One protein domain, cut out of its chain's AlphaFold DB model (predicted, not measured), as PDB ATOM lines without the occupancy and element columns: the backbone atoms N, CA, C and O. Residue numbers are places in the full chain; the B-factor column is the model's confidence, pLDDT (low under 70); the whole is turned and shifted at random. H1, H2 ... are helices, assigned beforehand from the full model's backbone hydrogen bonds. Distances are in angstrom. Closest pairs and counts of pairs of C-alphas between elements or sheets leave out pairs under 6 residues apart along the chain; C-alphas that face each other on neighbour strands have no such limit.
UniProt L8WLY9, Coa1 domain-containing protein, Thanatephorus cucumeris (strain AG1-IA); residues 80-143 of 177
ATOM      1  N   ALA A  80     246.455 149.613 157.238       89.62
ATOM      2  CA  ALA A  80     246.999 149.284 158.555       89.62
ATOM      3  C   ALA A  80     248.522 149.489 158.617       89.62
ATOM      4  O   ALA A  80     249.035 150.018 159.599       89.62
ATOM      5  N   LEU A  81     249.244 149.119 157.555       89.69
ATOM      6  CA  LEU A  81     250.691 149.334 157.457       89.69
ATOM      7  C   LEU A  81     251.046 150.816 157.332       89.69
ATOM      8  O   LEU A  81     252.003 151.264 157.956       89.69
ATOM      9  N   ILE A  82     250.262 151.584 156.571       92.62
ATOM     10  CA  ILE A  82     250.424 153.039 156.481       92.62
ATOM     11  C   ILE A  82     250.155 153.680 157.844       92.62
ATOM     12  O   ILE A  82     250.960 154.482 158.304       92.62
ATOM     13  N   GLY A  83     249.072 153.283 158.519       94.94
ATOM     14  CA  GLY A  83     248.746 153.755 159.862       94.94
ATOM     15  C   GLY A  83     249.869 153.464 160.857       94.94
ATOM     16  O   GLY A  83     250.309 154.366 161.563       94.94
ATOM     17  N   LEU A  84     250.405 152.240 160.851       95.31
ATOM     18  CA  LEU A  84     251.558 151.872 161.675       95.31
ATOM     19  C   LEU A  84     252.801 152.703 161.327       95.31
ATOM     20  O   LEU A  84     253.524 153.118 162.226       95.31
ATOM     21  N   GLY A  85     253.038 152.970 160.042       96.25
ATOM     22  CA  GLY A  85     254.130 153.826 159.586       96.25
ATOM     23  C   GLY A  85     254.001 155.255 160.109       96.25
ATOM     24  O   GLY A  85     254.955 155.789 160.666       96.25
ATOM     25  N   ILE A  86     252.811 155.852 160.005       97.44
ATOM     26  CA  ILE A  86     252.530 157.195 160.533       97.44
ATOM     27  C   ILE A  86     252.708 157.215 162.053       97.44
ATOM     28  O   ILE A  86     253.372 158.108 162.576       97.44
ATOM     29  N   LEU A  87     252.182 156.219 162.768       97.06
ATOM     30  CA  LEU A  87     252.361 156.100 164.219       97.06
ATOM     31  C   LEU A  87     253.836 155.947 164.604       97.06
ATOM     32  O   LEU A  87     254.297 156.590 165.540       97.06
ATOM     33  N   GLY A  88     254.597 155.150 163.857       97.44
ATOM     34  CA  GLY A  88     256.029 154.981 164.081       97.44
ATOM     35  C   GLY A  88     256.804 156.280 163.867       97.44
ATOM     36  O   GLY A  88     257.596 156.667 164.721       97.44
ATOM     37  N   VAL A  89     256.546 156.986 162.762       97.62
ATOM     38  CA  VAL A  89     257.224 158.252 162.441       97.62
ATOM     39  C   VAL A  89     256.853 159.347 163.439       97.62
ATOM     40  O   VAL A  89     257.732 160.072 163.895       97.62
ATOM     41  N   THR A  90     255.580 159.455 163.820       97.12
ATOM     42  CA  THR A  90     255.125 160.445 164.811       97.12
ATOM     43  C   THR A  90     255.698 160.165 166.197       97.12
ATOM     44  O   THR A  90     256.219 161.084 166.827       97.12
ATOM     45  N   ALA A  91     255.691 158.908 166.648       95.81
ATOM     46  CA  ALA A  91     256.311 158.519 167.911       95.81
ATOM     47  C   ALA A  91     257.825 158.777 167.907       95.81
ATOM     48  O   ALA A  91     258.362 159.292 168.885       95.81
ATOM     49  N   TRP A  92     258.513 158.472 166.804       96.00
ATOM     50  CA  TRP A  92     259.945 158.729 166.668       96.00
ATOM     51  C   TRP A  92     260.272 160.225 166.671       96.00
ATOM     52  O   TRP A  92     261.145 160.653 167.421       96.00
ATOM     53  N   ALA A  93     259.545 161.035 165.898       95.19
ATOM     54  CA  ALA A  93     259.741 162.482 165.872       95.19
ATOM     55  C   ALA A  93     259.472 163.109 167.250       95.19
ATOM     56  O   ALA A  93     260.278 163.900 167.739       95.19
ATOM     57  N   GLY A  94     258.387 162.697 167.916       92.75
ATOM     58  CA  GLY A  94     258.080 163.118 169.282       92.75
ATOM     59  C   GLY A  94     259.171 162.716 170.277       92.75
ATOM     60  O   GLY A  94     259.576 163.530 171.105       92.75
ATOM     61  N   PHE A  95     259.709 161.498 170.158       91.50
ATOM     62  CA  PHE A  95     260.823 161.029 170.982       91.50
ATOM     63  C   PHE A  95     262.091 161.867 170.779       91.50
ATOM     64  O   PHE A  95     262.723 162.236 171.766       91.50
ATOM     65  N   VAL A  96     262.444 162.209 169.535       91.88
ATOM     66  CA  VAL A  96     263.607 163.065 169.243       91.88
ATOM     67  C   VAL A  96     263.436 164.435 169.894       91.88
ATOM     68  O   VAL A  96     264.323 164.870 170.623       91.88
ATOM     69  N   VAL A  97     262.281 165.083 169.714       89.50
ATOM     70  CA  VAL A  97     261.994 166.387 170.339       89.50
ATOM     71  C   VAL A  97     262.077 166.300 171.864       89.50
ATOM     72  O   VAL A  97     262.688 167.158 172.502       89.50
ATOM     73  N   TYR A  98     261.505 165.249 172.454       88.81
ATOM     74  CA  TYR A  98     261.547 165.030 173.897       88.81
ATOM     75  C   TYR A  98     262.980 164.834 174.411       88.81
ATOM     76  O   TYR A  98     263.386 165.501 175.363       88.81
ATOM     77  N   ALA A  99     263.764 163.966 173.770       88.62
ATOM     78  CA  ALA A  99     265.146 163.689 174.151       88.62
ATOM     79  C   ALA A  99     266.028 164.939 174.019       88.62
ATOM     80  O   ALA A  99     266.733 165.296 174.962       88.62
ATOM     81  N   THR A 100     265.916 165.668 172.905       86.50
ATOM     82  CA  THR A 100     266.644 166.925 172.703       86.50
ATOM     83  C   THR A 100     266.265 167.967 173.756       86.50
ATOM     84  O   THR A 100     267.137 168.667 174.262       86.50
ATOM     85  N   ASN A 101     264.992 168.068 174.150       87.81
ATOM     86  CA  ASN A 101     264.603 168.992 175.216       87.81
ATOM     87  C   ASN A 101     265.201 168.602 176.577       87.81
ATOM     88  O   ASN A 101     265.638 169.476 177.322       87.81
ATOM     89  N   GLN A 102     265.278 167.307 176.892       85.00
ATOM     90  CA  GLN A 102     265.921 166.837 178.125       85.00
ATOM     91  C   GLN A 102     267.415 167.181 178.156       85.00
ATOM     92  O   GLN A 102     267.921 167.655 179.172       85.00
ATOM     93  N   GLU A 103     268.111 167.032 177.028       84.19
ATOM     94  CA  GLU A 103     269.503 167.478 176.895       84.19
ATOM     95  C   GLU A 103     269.632 168.994 177.104       84.19
ATOM     96  O   GLU A 103     270.532 169.460 177.808       84.19
ATOM     97  N   ARG A 104     268.688 169.776 176.565       82.94
ATOM     98  CA  ARG A 104     268.666 171.233 176.737       82.94
ATOM     99  C   ARG A 104     268.432 171.659 178.181       82.94
ATOM    100  O   ARG A 104     269.104 172.572 178.661       82.94
ATOM    101  N   LEU A 105     267.529 170.991 178.891       81.25
ATOM    102  CA  LEU A 105     267.265 171.241 180.310       81.25
ATOM    103  C   LEU A 105     268.437 170.823 181.204       81.25
ATOM    104  O   LEU A 105     268.704 171.457 182.228       81.25
ATOM    105  N   ALA A 106     269.167 169.778 180.814       80.31
ATOM    106  CA  ALA A 106     270.356 169.334 181.527       80.31
ATOM    107  C   ALA A 106     271.553 170.291 181.363       80.31
ATOM    108  O   ALA A 106     272.460 170.260 182.202       80.31
ATOM    109  N   SER A 107     271.542 171.156 180.341       80.12
ATOM    110  CA  SER A 107     272.619 172.105 180.043       80.12
ATOM    111  C   SER A 107     272.872 173.114 181.171       80.12
ATOM    112  O   SER A 107     271.948 173.664 181.780       80.12
ATOM    113  N   SER A 108     274.153 173.401 181.423       81.38
ATOM    114  CA  SER A 108     274.594 174.385 182.419       81.38
ATOM    115  C   SER A 108     274.133 175.801 182.082       81.38
ATOM    116  O   SER A 108     273.758 176.534 182.991       81.38
ATOM    117  N   VAL A 109     274.083 176.165 180.796       80.75
ATOM    118  CA  VAL A 109     273.627 177.487 180.337       80.75
ATOM    119  C   VAL A 109     272.161 177.702 180.702       80.75
ATOM    120  O   VAL A 109     271.821 178.716 181.302       80.75
ATOM    121  N   THR A 110     271.300 176.719 180.433       81.31
ATOM    122  CA  THR A 110     269.874 176.775 180.786       81.31
ATOM    123  C   THR A 110     269.680 176.940 182.293       81.31
ATOM    124  O   THR A 110     268.926 177.804 182.739       81.31
ATOM    125  N   LYS A 111     270.407 176.153 183.097       82.12
ATOM    126  CA  LYS A 111     270.368 176.254 184.564       82.12
ATOM    127  C   LYS A 111     270.888 177.603 185.060       82.12
ATOM    128  O   LYS A 111     270.310 178.169 185.986       82.12
ATOM    129  N   GLN A 112     271.950 178.122 184.452       83.25
ATOM    130  CA  GLN A 112     272.526 179.419 184.790       83.25
ATOM    131  C   GLN A 112     271.545 180.553 184.490       83.25
ATOM    132  O   GLN A 112     271.291 181.364 185.376       83.25
ATOM    133  N   VAL A 113     270.943 180.576 183.297       84.12
ATOM    134  CA  VAL A 113     269.921 181.566 182.923       84.12
ATOM    135  C   VAL A 113     268.738 181.492 183.882       84.12
ATOM    136  O   VAL A 113     268.341 182.508 184.439       84.12
ATOM    137  N   LEU A 114     268.227 180.292 184.166       81.88
ATOM    138  CA  LEU A 114     267.109 180.125 185.095       81.88
ATOM    139  C   LEU A 114     267.452 180.608 186.514       81.88
ATOM    140  O   LEU A 114     266.604 181.171 187.202       81.88
ATOM    141  N   THR A 115     268.699 180.423 186.950       81.00
ATOM    142  CA  THR A 115     269.181 180.911 188.251       81.00
ATOM    143  C   THR A 115     269.312 182.436 188.261       81.00
ATOM    144  O   THR A 115     268.898 183.065 189.227       81.00
ATOM    145  N   GLN A 116     269.823 183.043 187.185       82.75
ATOM    146  CA  GLN A 116     269.923 184.502 187.046       82.75
ATOM    147  C   GLN A 116     268.547 185.170 187.013       82.75
ATOM    148  O   GLN A 116     268.328 186.154 187.713       82.75
ATOM    149  N   VAL A 117     267.602 184.597 186.265       81.12
ATOM    150  CA  VAL A 117     266.215 185.079 186.198       81.12
ATOM    151  C   VAL A 117     265.561 185.033 187.579       81.12
ATOM    152  O   VAL A 117     264.899 185.986 187.972       81.12
ATOM    153  N   ARG A 118     265.796 183.966 188.352       78.69
ATOM    154  CA  ARG A 118     265.291 183.846 189.731       78.69
ATOM    155  C   ARG A 118     265.983 184.776 190.728       78.69
ATOM    156  O   ARG A 118     265.378 185.118 191.736       78.69
ATOM    157  N   ALA A 119     267.244 185.132 190.490       79.44
ATOM    158  CA  ALA A 119     268.032 185.980 191.383       79.44
ATOM    159  C   ALA A 119     267.824 187.486 191.135       79.44
ATOM    160  O   ALA A 119     268.127 188.291 192.015       79.44
ATOM    161  N   SER A 120     267.326 187.877 189.957       78.06
ATOM    162  CA  SER A 120     267.071 189.280 189.626       78.06
ATOM    163  C   SER A 120     265.867 189.821 190.397       78.06
ATOM    164  O   SER A 120     264.740 189.347 190.237       78.06
ATOM    165  N   GLN A 121     266.102 190.847 191.217       71.62
ATOM    166  CA  GLN A 121     265.048 191.487 192.007       71.62
ATOM    167  C   GLN A 121     264.053 192.277 191.149       71.62
ATOM    168  O   GLN A 121     262.884 192.348 191.512       71.62
ATOM    169  N   GLU A 122     264.478 192.805 189.998       73.25
ATOM    170  CA  GLU A 122     263.587 193.494 189.052       73.25
ATOM    171  C   GLU A 122     262.565 192.526 188.447       73.25
ATOM    172  O   GLU A 122     261.377 192.825 188.381       73.25
ATOM    173  N   ILE A 123     263.003 191.316 188.086       66.94
ATOM    174  CA  ILE A 123     262.114 190.285 187.532       66.94
ATOM    175  C   ILE A 123     261.200 189.722 188.628       66.94
ATOM    176  O   ILE A 123     260.026 189.466 188.376       66.94
ATOM    177  N   ALA A 124     261.702 189.559 189.854       69.88
ATOM    178  CA  ALA A 124     260.889 189.113 190.985       69.88
ATOM    179  C   ALA A 124     259.827 190.146 191.411       69.88
ATOM    180  O   ALA A 124     258.786 189.752 191.937       69.88
ATOM    181  N   ALA A 125     260.070 191.442 191.186       68.31
ATOM    182  CA  ALA A 125     259.096 192.500 191.445       68.31
ATOM    183  C   ALA A 125     257.919 192.464 190.453       68.31
ATOM    184  O   ALA A 125     256.782 192.686 190.859       68.31
ATOM    185  N   GLU A 126     258.185 192.128 189.188       75.94
ATOM    186  CA  GLU A 126     257.179 192.044 188.116       75.94
ATOM    187  C   GLU A 126     256.452 190.682 188.078       75.94
ATOM    188  O   GLU A 126     255.236 190.626 187.903       75.94
ATOM    189  N   LEU A 127     257.171 189.562 188.254       70.94
ATOM    190  CA  LEU A 127     256.624 188.196 188.138       70.94
ATOM    191  C   LEU A 127     256.244 187.555 189.488       70.94
ATOM    192  O   LEU A 127     255.628 186.488 189.510       70.94
ATOM    193  N   GLY A 128     256.596 188.183 190.613       68.75
ATOM    194  CA  GLY A 128     256.363 187.669 191.965       68.75
ATOM    195  C   GLY A 128     257.445 186.704 192.479       68.75
ATOM    196  O   GLY A 128     258.271 186.167 191.734       68.75
ATOM    197  N   GLN A 129     257.453 186.465 193.798       59.31
ATOM    198  CA  GLN A 129     258.377 185.525 194.448       59.31
ATOM    199  C   GLN A 129     258.027 184.075 194.084       59.31
ATOM    200  O   GLN A 129     257.228 183.428 194.755       59.31
ATOM    201  N   GLY A 130     258.642 183.556 193.022       64.31
ATOM    202  CA  GLY A 130     258.499 182.147 192.646       64.31
ATOM    203  C   GLY A 130     258.503 181.896 191.147       64.31
ATOM    204  O   GLY A 130     257.647 181.167 190.655       64.31
ATOM    205  N   VAL A 131     259.450 182.481 190.408       62.75
ATOM    206  CA  VAL A 131     259.538 182.277 188.956       62.75
ATOM    207  C   VAL A 131     259.907 180.818 188.650       62.75
ATOM    208  O   VAL A 131     261.050 180.365 188.824       62.75
ATOM    209  N   VAL A 132     258.907 180.070 188.194       69.06
ATOM    210  CA  VAL A 132     259.027 178.698 187.697       69.06
ATOM    211  C   VAL A 132     258.787 178.723 186.194       69.06
ATOM    212  O   VAL A 132     257.912 179.434 185.711       69.06
ATOM    213  N   ALA A 133     259.595 177.972 185.447       73.81
ATOM    214  CA  ALA A 133     259.393 177.827 184.012       73.81
ATOM    215  C   ALA A 133     258.047 177.136 183.743       73.81
ATOM    216  O   ALA A 133     257.706 176.174 184.433       73.81
ATOM    217  N   GLU A 134     257.294 177.631 182.761       78.50
ATOM    218  CA  GLU A 134     255.941 177.155 182.470       78.50
ATOM    219  C   GLU A 134     255.954 175.663 182.089       78.50
ATOM    220  O   GLU A 134     256.644 175.276 181.139       78.50
ATOM    221  N   PRO A 135     255.236 174.799 182.829       79.31
ATOM    222  CA  PRO A 135     255.180 173.380 182.527       79.31
ATOM    223  C   PRO A 135     254.289 173.133 181.308       79.31
ATOM    224  O   PRO A 135     253.117 173.508 181.283       79.31
ATOM    225  N   THR A 136     254.819 172.425 180.314       81.94
ATOM    226  CA  THR A 136     254.088 172.142 179.080       81.94
ATOM    227  C   THR A 136     253.380 170.785 179.163       81.94
ATOM    228  O   THR A 136     253.994 169.761 179.477       81.94
ATOM    229  N   TRP A 137     252.079 170.742 178.846       81.19
ATOM    230  CA  TRP A 137     251.237 169.545 179.028       81.19
ATOM    231  C   TRP A 137     251.712 168.322 178.225       81.19
ATOM    232  O   TRP A 137     251.690 167.201 178.731       81.19
ATOM    233  N   TRP A 138     252.202 168.523 177.000       82.06
ATOM    234  CA  TRP A 138     252.717 167.448 176.142       82.06
ATOM    235  C   TRP A 138     254.160 167.036 176.478       82.06
ATOM    236  O   TRP A 138     254.683 166.089 175.895       82.06
ATOM    237  N   MET A 139     254.793 167.702 177.450       83.00
ATOM    238  CA  MET A 139     256.136 167.397 177.956       83.00
ATOM    239  C   MET A 139     256.128 166.778 179.357       83.00
ATOM    240  O   MET A 139     257.130 166.831 180.068       83.00
ATOM    241  N   VAL A 140     255.004 166.183 179.775       83.81
ATOM    242  CA  VAL A 140     254.881 165.515 181.086       83.81
ATOM    243  C   VAL A 140     255.214 166.482 182.240       83.81
ATOM    244  O   VAL A 140     255.882 166.132 183.211       83.81
ATOM    245  N   GLY A 141     254.785 167.742 182.108       80.44
ATOM    246  CA  GLY A 141     254.989 168.783 183.119       80.44
ATOM    247  C   GLY A 141     256.396 169.387 183.154       80.44
ATOM    248  O   GLY A 141     256.686 170.176 184.049       80.44
ATOM    249  N   GLN A 142     257.269 169.043 182.203       82.69
ATOM    250  CA  GLN A 142     258.555 169.718 182.028       82.69
ATOM    251  C   GLN A 142     258.400 170.967 181.142       82.69
ATOM    252  O   GLN A 142     257.555 170.977 180.243       82.69
ATOM    253  N   PRO A 143     259.201 172.020 181.369       84.56
ATOM    254  CA  PRO A 143     259.191 173.198 180.514       84.56
ATOM    255  C   PRO A 143     259.841 172.904 179.156       84.56
ATOM    256  O   PRO A 143     260.843 172.183 179.063       84.56
TER     257      PRO A 143
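Overview. This is residues 80 to 143 of the 177 residues of the protein "Coa1 domain-containing protein" of Thanatephorus cucumeris (strain AG1-IA) (UniProt L8WLY9). One long helix, H1, meets a shorter helix, H2, at its end to make a wide, open corner; the small helix H3 turns off the far end of H2, and the tail of residues 128 to 143 folds back on the inner side of the corner. The first part of H1, residues 80 to 93, sticks out as a free arm, and residues 106 to 113 at the corner stand free too. The printed part has 64 residues, with three named helices in the order H1, H2, H3 and no named strand; the class is all helix. The whole is extended, with a radius of gyration of the C-alphas of 17.3 A and spans of 57 by 22 by 12 A.

Arrangement. Start at Ala 80, where H1, residues 80 to 106, begins. A tight link of one residue, Ser 107, takes you to H2, residues 108 to 119. H1 and H2 are close but not clearly touching, and their closest C-alphas, those of Arg 104 and Thr 110, are 7.0 A apart. They run the same way at a steep tilt of 62 degrees, with centres 28.2 A apart. Another tight link, Ser 120, leads to H3, residues 121 to 127. H2 and H3 are also close but not clearly touching; their closest C-alphas, those of Val 117 and Ile 123, are 6.8 A apart. Their lines stand about perpendicular, at 87 degrees. H1 and H3 are apart. Look at the backbone O and N atoms of H1, H2 and H3: every O i to N i+4 pair is within hydrogen-bond range.

Along the chain. Find C-alpha 80 at (246.999, 149.284, 158.555); from there H1 runs 38.4 A through 27 residues to C-alpha 106 at (270.356, 169.334, 181.527). H2 begins at C-alpha 108 and covers 16.1 A in 12 residues. H3 has seven residues and ends at C-alpha 127 at (256.624, 188.196, 188.138). From Gly 128 to Pro 143 you will find 16 residues with no named element, their C-alphas 3 to 21 A from the mean of the C-alphas.

Size, cuts and confidence. The outline is a rod, and the two C-alphas farthest apart are those of Ala 80 and Gln 121, at 56.8 A. Without the stretches that stand free, 42 residues remain, spanning 37 by 18 by 10 A. The C-alphas of the first and last printed residues, Ala 80 and Pro 143, are 34.7 A apart. The printed part has no cut, and neither link between helices is long. In the B-factor column the mean pLDDT of the printed part is 83.0; look for values under 70 at residues 123 to 125 and 128 to 132.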